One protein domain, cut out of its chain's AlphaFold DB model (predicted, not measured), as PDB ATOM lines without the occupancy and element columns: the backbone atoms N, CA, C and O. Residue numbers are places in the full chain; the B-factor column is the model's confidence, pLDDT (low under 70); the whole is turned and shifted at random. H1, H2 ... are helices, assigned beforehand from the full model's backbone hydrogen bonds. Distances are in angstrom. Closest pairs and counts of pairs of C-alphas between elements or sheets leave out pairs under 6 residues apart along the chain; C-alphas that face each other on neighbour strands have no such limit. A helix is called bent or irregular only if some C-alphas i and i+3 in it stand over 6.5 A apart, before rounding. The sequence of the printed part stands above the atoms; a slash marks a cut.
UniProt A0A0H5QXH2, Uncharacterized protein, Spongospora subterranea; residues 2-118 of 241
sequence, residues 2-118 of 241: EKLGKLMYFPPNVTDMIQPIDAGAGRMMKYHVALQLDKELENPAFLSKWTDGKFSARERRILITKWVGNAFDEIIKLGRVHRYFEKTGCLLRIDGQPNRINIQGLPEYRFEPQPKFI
ATOM      1  N   GLU A   2      -7.851  46.426  52.488       35.16
ATOM      2  CA  GLU A   2      -6.686  46.604  51.617       35.16
ATOM      3  C   GLU A   2      -6.096  45.228  51.297       35.16
ATOM      4  O   GLU A   2      -5.996  44.363  52.169       35.16
ATOM      5  N   LYS A   3      -5.769  44.984  50.025       38.88
ATOM      6  CA  LYS A   3      -5.171  43.715  49.599       38.88
ATOM      7  C   LYS A   3      -3.747  43.639  50.141       38.88
ATOM      8  O   LYS A   3      -2.879  44.357  49.660       38.88
ATOM      9  N   LEU A   4      -3.510  42.724  51.076       40.91
ATOM     10  CA  LEU A   4      -2.230  42.504  51.762       40.91
ATOM     11  C   LEU A   4      -1.140  41.832  50.891       40.91
ATOM     12  O   LEU A   4      -0.253  41.155  51.396       40.91
ATOM     13  N   GLY A   5      -1.175  42.028  49.572       44.78
ATOM     14  CA  GLY A   5      -0.294  41.348  48.621       44.78
ATOM     15  C   GLY A   5      -0.910  40.085  48.017       44.78
ATOM     16  O   GLY A   5      -1.906  39.545  48.496       44.78
ATOM     17  N   LYS A   6      -0.350  39.657  46.884       45.66
ATOM     18  CA  LYS A   6      -0.795  38.487  46.122       45.66
ATOM     19  C   LYS A   6       0.234  37.373  46.311       45.66
ATOM     20  O   LYS A   6       1.365  37.527  45.861       45.66
ATOM     21  N   LEU A   7      -0.160  36.269  46.944       43.97
ATOM     22  CA  LEU A   7       0.637  35.042  46.942       43.97
ATOM     23  C   LEU A   7       0.577  34.437  45.531       43.97
ATOM     24  O   LEU A   7      -0.512  34.225  44.996       43.97
ATOM     25  N   MET A   8       1.730  34.187  44.918       50.97
ATOM     26  CA  MET A   8       1.824  33.450  43.658       50.97
ATOM     27  C   MET A   8       2.635  32.189  43.932       50.97
ATOM     28  O   MET A   8       3.757  32.271  44.427       50.97
ATOM     29  N   TYR A   9       2.060  31.032  43.617       55.75
ATOM     30  CA  TYR A   9       2.793  29.774  43.618       55.75
ATOM     31  C   TYR A   9       3.614  29.682  42.336       55.75
ATOM     32  O   TYR A   9       3.129  30.014  41.250       55.75
ATOM     33  N   PHE A  10       4.863  29.245  42.466       61.19
ATOM     34  CA  PHE A  10       5.665  28.892  41.308       61.19
ATOM     35  C   PHE A  10       5.037  27.687  40.593       61.19
ATOM     36  O   PHE A  10       4.531  26.787  41.270       61.19
ATOM     37  N   PRO A  11       5.038  27.654  39.248       61.97
ATOM     38  CA  PRO A  11       4.651  26.458  38.514       61.97
ATOM     39  C   PRO A  11       5.446  25.233  39.001       61.97
ATOM     40  O   PRO A  11       6.606  25.376  39.391       61.97
ATOM     41  N   PRO A  12       4.863  24.024  39.001       58.31
ATOM     42  CA  PRO A  12       5.632  22.824  39.311       58.31
ATOM     43  C   PRO A  12       6.792  22.660  38.314       58.31
ATOM     44  O   PRO A  12       6.660  23.015  37.146       58.31
ATOM     45  N   ASN A  13       7.908  22.084  38.775       63.38
ATOM     46  CA  ASN A  13       9.086  21.740  37.962       63.38
ATOM     47  C   ASN A  13       9.828  22.921  37.312       63.38
ATOM     48  O   ASN A  13      10.395  22.760  36.237       63.38
ATOM     49  N   VAL A  14       9.819  24.102  37.938       68.25
ATOM     50  CA  VAL A  14      10.600  25.255  37.443       68.25
ATOM     51  C   VAL A  14      11.676  25.725  38.411       68.25
ATOM     52  O   VAL A  14      12.350  26.707  38.123       68.25
ATOM     53  N   THR A  15      11.820  25.060  39.563       67.94
ATOM     54  CA  THR A  15      12.702  25.440  40.678       67.94
ATOM     55  C   THR A  15      14.137  25.725  40.228       67.94
ATOM     56  O   THR A  15      14.713  26.727  40.633       67.94
ATOM     57  N   ASP A  16      14.671  24.903  39.334       65.75
ATOM     58  CA  ASP A  16      15.986  25.038  38.702       65.75
ATOM     59  C   ASP A  16      16.147  26.315  37.856       65.75
ATOM     60  O   ASP A  16      17.246  26.845  37.715       65.75
ATOM     61  N   MET A  17      15.052  26.840  37.304       65.00
ATOM     62  CA  MET A  17      15.059  28.053  36.479       65.00
ATOM     63  C   MET A  17      14.859  29.331  37.297       65.00
ATOM     64  O   MET A  17      15.328  30.405  36.919       65.00
ATOM     65  N   ILE A  18      14.120  29.239  38.402       74.38
ATOM     66  CA  ILE A  18      13.632  30.407  39.144       74.38
ATOM     67  C   ILE A  18      14.306  30.593  40.497       74.38
ATOM     68  O   ILE A  18      13.965  31.531  41.207       74.38
ATOM     69  N   GLN A  19      15.196  29.705  40.933       82.81
ATOM     70  CA  GLN A  19      15.802  29.897  42.240       82.81
ATOM     71  C   GLN A  19      16.928  30.937  42.177       82.81
ATOM     72  O   GLN A  19      17.802  30.874  41.309       82.81
ATOM     73  N   PRO A  20      16.975  31.897  43.123       85.19
ATOM     74  CA  PRO A  20      18.043  32.896  43.176       85.19
ATOM     75  C   PRO A  20      19.445  32.276  43.251       85.19
ATOM     76  O   PRO A  20      20.417  32.889  42.805       85.19
ATOM     77  N   ILE A  21      19.545  31.063  43.809       85.44
ATOM     78  CA  ILE A  21      20.791  30.302  43.886       85.44
ATOM     79  C   ILE A  21      21.340  29.978  42.491       85.44
ATOM     80  O   ILE A  21      22.532  30.181  42.253       85.44
ATOM     81  N   ASP A  22      20.473  29.609  41.554       82.94
ATOM     82  CA  ASP A  22      20.836  29.260  40.179       82.94
ATOM     83  C   ASP A  22      20.949  30.504  39.288       82.94
ATOM     84  O   ASP A  22      21.706  30.524  38.322       82.94
ATOM     85  N   ALA A  23      20.313  31.610  39.684       79.69
ATOM     86  CA  ALA A  23      20.383  32.892  38.984       79.69
ATOM     87  C   ALA A  23      21.694  33.683  39.187       79.69
ATOM     88  O   ALA A  23      21.808  34.792  38.653       79.69
ATOM     89  N   GLY A  24      22.648  33.141  39.957       82.00
ATOM     90  CA  GLY A  24      23.989  33.702  40.166       82.00
ATOM     91  C   GLY A  24      24.468  33.686  41.623       82.00
ATOM     92  O   GLY A  24      25.677  33.666  41.874       82.00
ATOM     93  N   ALA A  25      23.560  33.619  42.606       86.44
ATOM     94  CA  ALA A  25      23.947  33.660  44.020       86.44
ATOM     95  C   ALA A  25      24.802  32.448  44.430       86.44
ATOM     96  O   ALA A  25      25.781  32.598  45.161       86.44
ATOM     97  N   GLY A  26      24.494  31.258  43.910       88.00
ATOM     98  CA  GLY A  26      25.242  30.030  44.173       88.00
ATOM     99  C   GLY A  26      26.644  30.055  43.573       88.00
ATOM    100  O   GLY A  26      27.594  29.590  44.202       88.00
ATOM    101  N   ARG A  27      26.808  30.662  42.391       85.50
ATOM    102  CA  ARG A  27      28.130  30.891  41.790       85.50
ATOM    103  C   ARG A  27      28.971  31.819  42.660       85.50
ATOM    104  O   ARG A  27      30.114  31.483  42.961       85.50
ATOM    105  N   MET A  28      28.402  32.943  43.094       86.56
ATOM    106  CA  MET A  28      29.082  33.875  43.995       86.56
ATOM    107  C   MET A  28      29.480  33.196  45.310       86.56
ATOM    108  O   MET A  28      30.606  33.364  45.768       86.56
ATOM    109  N   MET A  29      28.595  32.369  45.875       91.69
ATOM    110  CA  MET A  29      28.879  31.591  47.082       91.69
ATOM    111  C   MET A  29      30.083  30.673  46.888       91.69
ATOM    112  O   MET A  29      31.048  30.751  47.645       91.69
ATOM    113  N   LYS A  30      30.068  29.850  45.832       89.81
ATOM    114  CA  LYS A  30      31.180  28.946  45.503       89.81
ATOM    115  C   LYS A  30      32.488  29.710  45.298       89.81
ATOM    116  O   LYS A  30      33.524  29.269  45.782       89.81
ATOM    117  N   TYR A  31      32.435  30.862  44.629       89.38
ATOM    118  CA  TYR A  31      33.603  31.713  44.407       89.38
ATOM    119  C   TYR A  31      34.200  32.234  45.718       89.38
ATOM    120  O   TYR A  31      35.393  32.073  45.957       89.38
ATOM    121  N   HIS A  32      33.383  32.816  46.597       89.94
ATOM    122  CA  HIS A  32      33.880  33.340  47.867       89.94
ATOM    123  C   HIS A  32      34.358  32.231  48.811       89.94
ATOM    124  O   HIS A  32      35.343  32.437  49.513       89.94
ATOM    125  N   VAL A  33      33.733  31.051  48.795       93.00
ATOM    126  CA  VAL A  33      34.236  29.874  49.524       93.00
ATOM    127  C   VAL A  33      35.596  29.433  48.979       93.00
ATOM    128  O   VAL A  33      36.508  29.200  49.768       93.00
ATOM    129  N   ALA A  34      35.766  29.371  47.655       87.81
ATOM    130  CA  ALA A  34      37.049  29.029  47.039       87.81
ATOM    131  C   ALA A  34      38.150  30.027  47.427       87.81
ATOM    132  O   ALA A  34      39.220  29.610  47.848       87.81
ATOM    133  N   LEU A  35      37.857  31.333  47.423       87.12
ATOM    134  CA  LEU A  35      38.808  32.351  47.882       87.12
ATOM    135  C   LEU A  35      39.224  32.182  49.352       87.12
ATOM    136  O   LEU A  35      40.331  32.568  49.713       87.12
ATOM    137  N   GLN A  36      38.340  31.681  50.218       89.50
ATOM    138  CA  GLN A  36      38.701  31.397  51.611       89.50
ATOM    139  C   GLN A  36      39.624  30.184  51.703       89.50
ATOM    140  O   GLN A  36      40.603  30.229  52.441       89.50
ATOM    141  N   LEU A  37      39.337  29.131  50.933       89.25
ATOM    142  CA  LEU A  37      40.225  27.977  50.832       89.25
ATOM    143  C   LEU A  37      41.608  28.403  50.328       89.25
ATOM    144  O   LEU A  37      42.592  28.072  50.976       89.25
ATOM    145  N   ASP A  38      41.681  29.179  49.245       89.00
ATOM    146  CA  ASP A  38      42.948  29.647  48.670       89.00
ATOM    147  C   ASP A  38      43.806  30.378  49.717       89.00
ATOM    148  O   ASP A  38      44.983  30.066  49.874       89.00
ATOM    149  N   LYS A  39      43.199  31.272  50.511       86.81
ATOM    150  CA  LYS A  39      43.881  31.981  51.610       86.81
ATOM    151  C   LYS A  39      44.369  31.049  52.716       86.81
ATOM    152  O   LYS A  39      45.464  31.225  53.235       86.81
ATOM    153  N   GLU A  40      43.558  30.077  53.121       87.81
ATOM    154  CA  GLU A  40      43.941  29.123  54.170       87.81
ATOM    155  C   GLU A  40      45.060  28.186  53.690       87.81
ATOM    156  O   GLU A  40      45.915  27.788  54.480       87.81
ATOM    157  N   LEU A  41      45.116  27.875  52.391       89.25
ATOM    158  CA  LEU A  41      46.197  27.087  51.796       89.25
ATOM    159  C   LEU A  41      47.551  27.817  51.794       89.25
ATOM    160  O   LEU A  41      48.582  27.150  51.702       89.25
ATOM    161  N   GLU A  42      47.587  29.143  51.969       88.94
ATOM    162  CA  GLU A  42      48.834  29.894  52.191       88.94
ATOM    163  C   GLU A  42      49.473  29.570  53.555       88.94
ATOM    164  O   GLU A  42      50.676  29.761  53.739       88.94
ATOM    165  N   ASN A  43      48.700  29.054  54.519       90.38
ATOM    166  CA  ASN A  43      49.212  28.624  55.816       90.38
ATOM    167  C   ASN A  43      49.805  27.202  55.714       90.38
ATOM    168  O   ASN A  43      49.049  26.239  55.558       90.38
ATOM    169  N   PRO A  44      51.128  27.011  55.910       89.38
ATOM    170  CA  PRO A  44      51.770  25.704  55.747       89.38
ATOM    171  C   PRO A  44      51.200  24.607  56.659       89.38
ATOM    172  O   PRO A  44      51.126  23.442  56.264       89.38
ATOM    173  N   ALA A  45      50.772  24.966  57.874       91.56
ATOM    174  CA  ALA A  45      50.186  24.014  58.816       91.56
ATOM    175  C   ALA A  45      48.793  23.559  58.364       91.56
ATOM    176  O   ALA A  45      48.447  22.381  58.495       91.56
ATOM    177  N   PHE A  46      48.000  24.483  57.815       93.38
ATOM    178  CA  PHE A  46      46.702  24.166  57.236       93.38
ATOM    179  C   PHE A  46      46.866  23.327  55.967       93.38
ATOM    180  O   PHE A  46      46.243  22.273  55.864       93.38
ATOM    181  N   LEU A  47      47.748  23.748  55.053       91.00
ATOM    182  CA  LEU A  47      48.048  23.050  53.803       91.00
ATOM    183  C   LEU A  47      48.432  21.592  54.054       91.00
ATOM    184  O   LEU A  47      47.805  20.705  53.490       91.00
ATOM    185  N   SER A  48      49.391  21.335  54.953       92.50
ATOM    186  CA  SER A  48      49.788  19.963  55.300       92.50
ATOM    187  C   SER A  48      48.614  19.160  55.866       92.50
ATOM    188  O   SER A  48      48.386  18.019  55.469       92.50
ATOM    189  N   LYS A  49      47.810  19.749  56.759       94.12
ATOM    190  CA  LYS A  49      46.637  19.063  57.318       94.12
ATOM    191  C   LYS A  49      45.571  18.764  56.255       94.12
ATOM    192  O   LYS A  49      44.897  17.735  56.346       94.12
ATOM    193  N   TRP A  50      45.421  19.649  55.271       90.12
ATOM    194  CA  TRP A  50      44.489  19.527  54.154       90.12
ATOM    195  C   TRP A  50      44.927  18.448  53.163       90.12
ATOM    196  O   TRP A  50      44.147  17.538  52.885       90.12
ATOM    197  N   THR A  51      46.174  18.499  52.681       89.12
ATOM    198  CA  THR A  51      46.718  17.543  51.700       89.12
ATOM    199  C   THR A  51      46.826  16.132  52.254       89.12
ATOM    200  O   THR A  51      46.565  15.172  51.538       89.12
ATOM    201  N   ASP A  52      47.154  16.001  53.538       91.75
ATOM    202  CA  ASP A  52      47.305  14.700  54.189       91.75
ATOM    203  C   ASP A  52      45.952  14.089  54.606       91.75
ATOM    204  O   ASP A  52      45.919  13.030  55.233       91.75
ATOM    205  N   GLY A  53      44.829  14.770  54.341       89.12
ATOM    206  CA  GLY A  53      43.491  14.296  54.709       89.12
ATOM    207  C   GLY A  53      43.249  14.222  56.222       89.12
ATOM    208  O   GLY A  53      42.360  13.506  56.677       89.12
ATOM    209  N   LYS A  54      44.021  14.969  57.020       93.88
ATOM    210  CA  LYS A  54      44.050  14.876  58.494       93.88
ATOM    211  C   LYS A  54      42.943  15.663  59.196       93.88
ATOM    212  O   LYS A  54      42.897  15.699  60.426       93.88
ATOM    213  N   PHE A  55      42.057  16.320  58.455       93.00
ATOM    214  CA  PHE A  55      40.873  16.932  59.048       93.00
ATOM    215  C   PHE A  55      39.878  15.860  59.477       93.00
ATOM    216  O   PHE A  55      39.426  15.070  58.654       93.00
ATOM    217  N   SER A  56      39.460  15.878  60.739       94.00
ATOM    218  CA  SER A  56      38.324  15.073  61.190       94.00
ATOM    219  C   SER A  56      37.020  15.534  60.528       94.00
ATOM    220  O   SER A  56      36.887  16.681  60.092       94.00
ATOM    221  N   ALA A  57      36.002  14.669  60.502       92.75
ATOM    222  CA  ALA A  57      34.683  15.036  59.983       92.75
ATOM    223  C   ALA A  57      34.087  16.261  60.705       92.75
ATOM    224  O   ALA A  57      33.494  17.130  60.066       92.75
ATOM    225  N   ARG A  58      34.284  16.367  62.028       95.75
ATOM    226  CA  ARG A  58      33.844  17.519  62.829       95.75
ATOM    227  C   ARG A  58      34.533  18.808  62.390       95.75
ATOM    228  O   ARG A  58      33.860  19.815  62.195       95.75
ATOM    229  N   GLU A  59      35.850  18.778  62.218       94.62
ATOM    230  CA  GLU A  59      36.603  19.958  61.788       94.62
ATOM    231  C   GLU A  59      36.213  20.388  60.375       94.62
ATOM    232  O   GLU A  59      35.991  21.575  60.165       94.62
ATOM    233  N   ARG A  60      36.035  19.442  59.438       92.25
ATOM    234  CA  ARG A  60      35.561  19.754  58.078       92.25
ATOM    235  C   ARG A  60      34.215  20.474  58.094       92.25
ATOM    236  O   ARG A  60      34.062  21.477  57.405       92.25
ATOM    237  N   ARG A  61      33.255  20.005  58.904       94.88
ATOM    238  CA  ARG A  61      31.941  20.662  59.042       94.88
ATOM    239  C   ARG A  61      32.086  22.092  59.559       94.88
ATOM    240  O   ARG A  61      31.569  23.006  58.934       94.88
ATOM    241  N   ILE A  62      32.840  22.291  60.644       95.50
ATOM    242  CA  ILE A  62      33.078  23.628  61.217       95.50
ATOM    243  C   ILE A  62      33.721  24.559  60.183       95.50
ATOM    244  O   ILE A  62      33.331  25.720  60.067       95.50
ATOM    245  N   LEU A  63      34.702  24.051  59.440       94.50
ATOM    246  CA  LEU A  63      35.427  24.799  58.423       94.50
ATOM    247  C   LEU A  63      34.498  25.264  57.294       94.50
ATOM    248  O   LEU A  63      34.431  26.456  57.005       94.50
ATOM    249  N   ILE A  64      33.718  24.339  56.724       92.81
ATOM    250  CA  ILE A  64      32.754  24.632  55.658       92.81
ATOM    251  C   ILE A  64      31.707  25.635  56.146       92.81
ATOM    252  O   ILE A  64      31.443  26.613  55.455       92.81
ATOM    253  N   THR A  65      31.151  25.448  57.348       96.06
ATOM    254  CA  THR A  65      30.169  26.382  57.918       96.06
ATOM    255  C   THR A  65      30.742  27.792  58.042       96.06
ATOM    256  O   THR A  65      30.075  28.755  57.669       96.06
ATOM    257  N   LYS A  66      31.989  27.932  58.513       96.25
ATOM    258  CA  LYS A  66      32.659  29.237  58.602       96.25
ATOM    259  C   LYS A  66      32.877  29.862  57.227       96.25
ATOM    260  O   LYS A  66      32.593  31.042  57.050       96.25
ATOM    261  N   TRP A  67      33.353  29.091  56.253       95.06
ATOM    262  CA  TRP A  67      33.583  29.601  54.902       95.06
ATOM    263  C   TRP A  67      32.295  30.040  54.219       95.06
ATOM    264  O   TRP A  67      32.270  31.114  53.629       95.06
ATOM    265  N   VAL A  68      31.222  29.255  54.341       94.81
ATOM    266  CA  VAL A  68      29.902  29.610  53.804       94.81
ATOM    267  C   VAL A  68      29.353  30.859  54.493       94.81
ATOM    268  O   VAL A  68      28.873  31.753  53.803       94.81
ATOM    269  N   GLY A  69      29.468  30.967  55.822       95.00
ATOM    270  CA  GLY A  69      29.049  32.163  56.560       95.00
ATOM    271  C   GLY A  69      29.795  33.418  56.102       95.00
ATOM    272  O   GLY A  69      29.176  34.395  55.692       95.00
ATOM    273  N   ASN A  70      31.127  33.354  56.055       94.12
ATOM    274  CA  ASN A  70      31.953  34.471  55.594       94.12
ATOM    275  C   ASN A  70      31.659  34.838  54.130       94.12
ATOM    276  O   ASN A  70      31.632  36.013  53.773       94.12
ATOM    277  N   ALA A  71      31.453  33.842  53.266       92.00
ATOM    278  CA  ALA A  71      31.086  34.066  51.875       92.00
ATOM    279  C   ALA A  71      29.721  34.756  51.754       92.00
ATOM    280  O   ALA A  71      29.570  35.675  50.951       92.00
ATOM    281  N   PHE A  72      28.744  34.360  52.570       91.75
ATOM    282  CA  PHE A  72      27.429  34.989  52.597       91.75
ATOM    283  C   PHE A  72      27.503  36.467  52.999       91.75
ATOM    284  O   PHE A  72      26.909  37.304  52.319       91.75
ATOM    285  N   ASP A  73      28.289  36.799  54.027       93.25
ATOM    286  CA  ASP A  73      28.495  38.185  54.464       93.25
ATOM    287  C   ASP A  73      29.069  39.063  53.344       93.25
ATOM    288  O   ASP A  73      28.599  40.180  53.118       93.25
ATOM    289  N   GLU A  74      30.053  38.557  52.596       89.38
ATOM    290  CA  GLU A  74      30.621  39.272  51.448       89.38
ATOM    291  C   GLU A  74      29.585  39.493  50.341       89.38
ATOM    292  O   GLU A  74      29.466  40.592  49.793       89.38
ATOM    293  N   ILE A  75      28.765  38.486  50.046       87.50
ATOM    294  CA  ILE A  75      27.729  38.587  49.013       87.50
ATOM    295  C   ILE A  75      26.641  39.595  49.410       87.50
ATOM    296  O   ILE A  75      26.157  40.340  48.548       87.50
ATOM    297  N   ILE A  76      26.277  39.661  50.695       86.94
ATOM    298  CA  ILE A  76      25.354  40.677  51.217       86.94
ATOM    299  C   ILE A  76      25.946  42.077  51.048       86.94
ATOM    300  O   ILE A  76      25.255  42.958  50.531       86.94
ATOM    301  N   LYS A  77      27.217  42.290  51.420       87.50
ATOM    302  CA  LYS A  77      27.891  43.598  51.285       87.50
ATOM    303  C   LYS A  77      27.913  44.101  49.842       87.50
ATOM    304  O   LYS A  77      27.789  45.299  49.609       87.50
ATOM    305  N   LEU A  78      28.023  43.194  48.872       82.31
ATOM    306  CA  LEU A  78      27.977  43.530  47.446       82.31
ATOM    307  C   LEU A  78      26.584  43.977  46.965       82.31
ATOM    308  O   LEU A  78      26.451  44.407  45.819       82.31
ATOM    309  N   GLY A  79      25.535  43.835  47.783       80.00
ATOM    310  CA  GLY A  79      24.167  44.238  47.444       80.00
ATOM    311  C   GLY A  79      23.538  43.428  46.303       80.00
ATOM    312  O   GLY A  79      22.498  43.809  45.768       80.00
ATOM    313  N   ARG A  80      24.156  42.308  45.900       74.75
ATOM    314  CA  ARG A  80      23.724  41.522  44.730       74.75
ATOM    315  C   ARG A  80      22.617  40.519  45.040       74.75
ATOM    316  O   ARG A  80      21.881  40.161  44.127       74.75
ATOM    317  N   VAL A  81      22.452  40.117  46.306       82.38
ATOM    318  CA  VAL A  81      21.409  39.156  46.725       82.38
ATOM    319  C   VAL A  81      20.031  39.624  46.275       82.38
ATOM    320  O   VAL A  81      19.336  38.896  45.576       82.38
ATOM    321  N   HIS A  82      19.673  40.869  46.593       82.06
ATOM    322  CA  HIS A  82      18.376  41.442  46.237       82.06
ATOM    323  C   HIS A  82      18.096  41.353  44.731       82.06
ATOM    324  O   HIS A  82      17.009  40.960  44.315       82.06
ATOM    325  N   ARG A  83      19.112  41.627  43.905       81.75
ATOM    326  CA  ARG A  83      19.004  41.556  42.446       81.75
ATOM    327  C   ARG A  83      18.696  40.141  41.949       81.75
ATOM    328  O   ARG A  83      17.891  40.005  41.035       81.75
ATOM    329  N   TYR A  84      19.298  39.095  42.525       85.38
ATOM    330  CA  TYR A  84      19.009  37.708  42.123       85.38
ATOM    331  C   TYR A  84      17.568  37.305  42.448       85.38
ATOM    332  O   TYR A  84      16.924  36.615  41.661       85.38
ATOM    333  N   PHE A  85      17.043  37.787  43.573       84.31
ATOM    334  CA  PHE A  85      15.658  37.559  43.969       84.31
ATOM    335  C   PHE A  85      14.648  38.367  43.129       84.31
ATOM    336  O   PHE A  85      13.571  37.867  42.816       84.31
ATOM    337  N   GLU A  86      14.981  39.594  42.718       80.50
ATOM    338  CA  GLU A  86      14.160  40.356  41.763       80.50
ATOM    339  C   GLU A  86      14.162  39.699  40.374       80.50
ATOM    340  O   GLU A  86      13.100  39.512  39.780       80.50
ATOM    341  N   LYS A  87      15.344  39.300  39.883       79.62
ATOM    342  CA  LYS A  87      15.547  38.672  38.565       79.62
ATOM    343  C   LYS A  87      14.703  37.411  38.388       79.62
ATOM    344  O   LYS A  87      14.186  37.159  37.306       79.62
ATOM    345  N   THR A  88      14.570  36.629  39.447       81.12
ATOM    346  CA  THR A  88      13.827  35.365  39.462       81.12
ATOM    347  C   THR A  88      12.334  35.526  39.726       81.12
ATOM    348  O   THR A  88      11.576  34.568  39.611       81.12
ATOM    349  N   GLY A  89      11.886  36.732  40.083       76.69
ATOM    350  CA  GLY A  89      10.508  36.959  40.504       76.69
ATOM    351  C   GLY A  89      10.192  36.428  41.901       76.69
ATOM    352  O   GLY A  89       9.023  36.391  42.267       76.69
ATOM    353  N   CYS A  90      11.195  36.069  42.710       78.94
ATOM    354  CA  CYS A  90      11.001  35.745  44.126       78.94
ATOM    355  C   CYS A  90      10.638  36.977  44.972       78.94
ATOM    356  O   CYS A  90      10.084  36.832  46.059       78.94
ATOM    357  N   LEU A  91      10.920  38.188  44.479       77.06
ATOM    358  CA  LEU A  91      10.444  39.448  45.056       77.06
ATOM    359  C   LEU A  91       9.332  40.031  44.187       77.06
ATOM    360  O   LEU A  91       9.545  40.937  43.379       77.06
ATOM    361  N   LEU A  92       8.125  39.493  44.351       67.88
ATOM    362  CA  LEU A  92       6.943  40.060  43.716       67.88
ATOM    363  C   LEU A  92       6.570  41.373  44.394       67.88
ATOM    364  O   LEU A  92       6.298  41.436  45.592       67.88
ATOM    365  N   ARG A  93       6.522  42.435  43.596       61.84
ATOM    366  CA  ARG A  93       6.013  43.724  44.045       61.84
ATOM    367  C   ARG A  93       4.496  43.651  44.205       61.84
ATOM    368  O   ARG A  93       3.801  43.024  43.407       61.84
ATOM    369  N   ILE A  94       3.974  44.358  45.207       59.94
ATOM    370  CA  ILE A  94       2.529  44.462  45.461       59.94
ATOM    371  C   ILE A  94       1.757  45.081  44.284       59.94
ATOM    372  O   ILE A  94       0.578  44.791  44.093       59.94
ATOM    373  N   ASP A  95       2.437  45.894  43.469       61.41
ATOM    374  CA  ASP A  95       1.898  46.499  42.248       61.41
ATOM    375  C   ASP A  95       1.792  45.513  41.069       61.41
ATOM    376  O   ASP A  95       1.212  45.852  40.037       61.41
ATOM    377  N   GLY A  96       2.310  44.288  41.218       57.06
ATOM    378  CA  GLY A  96       2.215  43.222  40.224       57.06
ATOM    379  C   GLY A  96       3.000  43.475  38.937       57.06
ATOM    380  O   GLY A  96       2.767  42.763  37.965       57.06
ATOM    381  N   GLN A  97       3.900  44.465  38.903       59.19
ATOM    382  CA  GLN A  97       4.703  44.796  37.722       59.19
ATOM    383  C   GLN A  97       5.886  43.811  37.591       59.19
ATOM    384  O   GLN A  97       6.804  43.856  38.417       59.19
ATOM    385  N   PRO A  98       5.924  42.939  36.562       62.56
ATOM    386  CA  PRO A  98       6.966  41.921  36.395       62.56
ATOM    387  C   PRO A  98       8.277  42.475  35.811       62.56
ATOM    388  O   PRO A  98       9.185  41.712  35.512       62.56
ATOM    389  N   ASN A  99       8.401  43.791  35.635       59.56
ATOM    390  CA  ASN A  99       9.359  44.458  34.737       59.56
ATOM    391  C   ASN A  99      10.842  44.270  35.117       59.56
ATOM    392  O   ASN A  99      11.725  44.750  34.411       59.56
ATOM    393  N   ARG A 100      11.116  43.639  36.263       68.06
ATOM    394  CA  ARG A 100      12.464  43.318  36.757       68.06
ATOM    395  C   ARG A 100      12.787  41.823  36.710       68.06
ATOM    396  O   ARG A 100      13.936  41.458  36.944       68.06
ATOM    397  N   ILE A 101      11.799  40.984  36.398       75.62
ATOM    398  CA  ILE A 101      11.970  39.546  36.212       75.62
ATOM    399  C   ILE A 101      12.682  39.341  34.877       75.62
ATOM    400  O   ILE A 101      12.228  39.808  33.836       75.62
ATOM    401  N   ASN A 102      13.823  38.668  34.922       74.56
ATOM    402  CA  ASN A 102      14.653  38.378  33.761       74.56
ATOM    403  C   ASN A 102      15.292  37.000  33.952       74.56
ATOM    404  O   ASN A 102      16.467  36.876  34.313       74.56
ATOM    405  N   ILE A 103      14.470  35.963  33.799       72.62
ATOM    406  CA  ILE A 103      14.871  34.572  34.008       72.62
ATOM    407  C   ILE A 103      15.849  34.163  32.901       72.62
ATOM    408  O   ILE A 103      15.646  34.456  31.722       72.62
ATOM    409  N   GLN A 104      16.935  33.496  33.289       65.56
ATOM    410  CA  GLN A 104      17.954  33.057  32.341       65.56
ATOM    411  C   GLN A 104      17.364  32.074  31.321       65.56
ATOM    412  O   GLN A 104      16.603  31.183  31.679       65.56
ATOM    413  N   GLY A 105      17.719  32.241  30.043       68.19
ATOM    414  CA  GLY A 105      17.233  31.378  28.958       68.19
ATOM    415  C   GLY A 105      15.791  31.654  28.519       68.19
ATOM    416  O   GLY A 105      15.333  31.047  27.555       68.19
ATOM    417  N   LEU A 106      15.099  32.594  29.169       69.00
ATOM    418  CA  LEU A 106      13.721  32.974  28.859       69.00
ATOM    419  C   LEU A 106      13.626  34.495  28.631       69.00
ATOM    420  O   LEU A 106      13.088  35.221  29.476       69.00
ATOM    421  N   PRO A 107      14.164  35.006  27.502       60.56
ATOM    422  CA  PRO A 107      14.000  36.408  27.140       60.56
ATOM    423  C   PRO A 107      12.507  36.729  26.992       60.56
ATOM    424  O   PRO A 107      11.748  35.940  26.440       60.56
ATOM    425  N   GLU A 108      12.090  37.885  27.513       65.00
ATOM    426  CA  GLU A 108      10.691  38.349  27.508       65.00
ATOM    427  C   GLU A 108       9.713  37.524  28.360       65.00
ATOM    428  O   GLU A 108       8.499  37.630  28.169       65.00
ATOM    429  N   TYR A 109      10.206  36.751  29.338       64.56
ATOM    430  CA  TYR A 109       9.335  36.034  30.267       64.56
ATOM    431  C   TYR A 109       8.302  36.975  30.899       64.56
ATOM    432  O   TYR A 109       8.623  37.889  31.665       64.56
ATOM    433  N   ARG A 110       7.030  36.721  30.595       59.94
ATOM    434  CA  ARG A 110       5.900  37.348  31.267       59.94
ATOM    435  C   ARG A 110       5.293  36.316  32.183       59.94
ATOM    436  O   ARG A 110       4.901  35.239  31.747       59.94
ATOM    437  N   PHE A 111       5.195  36.671  33.456       60.31
ATOM    438  CA  PHE A 111       4.412  35.881  34.382       60.31
ATOM    439  C   PHE A 111       2.953  35.966  33.930       60.31
ATOM    440  O   PHE A 111       2.313  37.002  34.117       60.31
ATOM    441  N   GLU A 112       2.434  34.913  33.302       58.25
ATOM    442  CA  GLU A 112       0.999  34.809  33.084       58.25
ATOM    443  C   GLU A 112       0.366  34.562  34.453       58.25
ATOM    444  O   GLU A 112       0.637  33.531  35.078       58.25
ATOM    445  N   PRO A 113      -0.410  35.518  34.998       53.50
ATOM    446  CA  PRO A 113      -1.090  35.276  36.250       53.50
ATOM    447  C   PRO A 113      -2.024  34.091  36.022       53.50
ATOM    448  O   PRO A 113      -3.032  34.227  35.331       53.50
ATOM    449  N   GLN A 114      -1.682  32.949  36.620       50.66
ATOM    450  CA  GLN A 114      -2.570  31.797  36.687       50.66
ATOM    451  C   GLN A 114      -3.960  32.286  37.133       50.66
ATOM    452  O   GLN A 114      -4.044  33.229  37.945       50.66
ATOM    453  N   PRO A 115      -5.045  31.713  36.579       46.47
ATOM    454  CA  PRO A 115      -6.398  32.124  36.913       46.47
ATOM    455  C   PRO A 115      -6.550  32.167  38.429       46.47
ATOM    456  O   PRO A 115      -6.018  31.317  39.141       46.47
ATOM    457  N   LYS A 116      -7.235  33.205  38.924       46.75
ATOM    458  CA  LYS A 116      -7.493  33.392  40.354       46.75
ATOM    459  C   LYS A 116      -8.106  32.103  40.897       46.75
ATOM    460  O   LYS A 116      -9.289  31.861  40.679       46.75
ATOM    461  N   PHE A 117      -7.335  31.300  41.617       43.12
ATOM    462  CA  PHE A 117      -7.922  30.301  42.492       43.12
ATOM    463  C   PHE A 117      -8.556  31.087  43.635       43.12
ATOM    464  O   PHE A 117      -7.881  31.776  44.403       43.12
ATOM    465  N   ILE A 118      -9.885  31.082  43.663       46.84
ATOM    466  CA  ILE A 118     -10.643  31.611  44.786       46.84
ATOM    467  C   ILE A 118     -10.410  30.617  45.917       46.84
ATOM    468  O   ILE A 118     -10.922  29.502  45.882       46.84
TER     469      ILE A 118
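Overview. This is residues 2 to 118 of the 241 residues of an uncharacterized protein of Spongospora subterranea (UniProt A0A0H5QXH2). Two long helices, H2 and H4, cross steeply; short H3 sits at the far end of H2, and short H5 folds back beside H2's first residues. Long unnamed ends, residues 2 to 14 and 88 to 118, make the other end of an elongated shape of 61 by 31 by 25 A. The printed part has 117 residues with five named helices, H1 to H5 in chain order, and no named strand: all helix. It is only just loose, close to extended, with a radius of gyration of the C-alphas of 19.9 A.

Along the chain. Start at C-alpha 2, (-6.686, 46.604, 51.617), and go along to H1, residues 15 to 18. Find C-alpha 21 at (20.791, 30.302, 43.886); from there H2 runs 26.8 A to residue 41, irregular where C-alphas 23 and 26 are 7.7 A apart. H3 is residues 44 to 51, H4 residues 57 to 77, 30.6 A long, and H5 residues 80 to 87, ending at (15.547, 38.672, 38.565).

Arrangement. Begin at the hub, H2. H4 touches it with residues 67 to 75 alone, at a steep tilt of 60 degrees, opposite ways; the closest C-alphas, His 32 and Ala 71, are 4.9 A apart. H2 touches H5 with residues 21 to 25 alone, at a shallow tilt of 20 degrees; the closest C-alphas are Ala 23 and Tyr 84, 5.9 A. H2 and H3 only just touch, only at the corner, with 3 pairs of C-alphas within 8 A; the closest are Leu 41 and Leu 47, 4.9 A. H1 is close to H2 but not clearly touching, C-alphas 16 and 22 being 6.6 A apart. H3 and H4 are apart. Every O i to N i+4 pair is within hydrogen-bond range in H3, H4 and H5, and 14 of 17 in H2; H1 is too short for one.

Size, cuts and confidence. The C-alphas farthest apart, Pro 44 and Ile 118, are 63.6 A apart. The printed part has no cut, and the four links between helices are tight. Look for pLDDT under 70 at residues 2 to 17, 92 to 100 and 104 to 118.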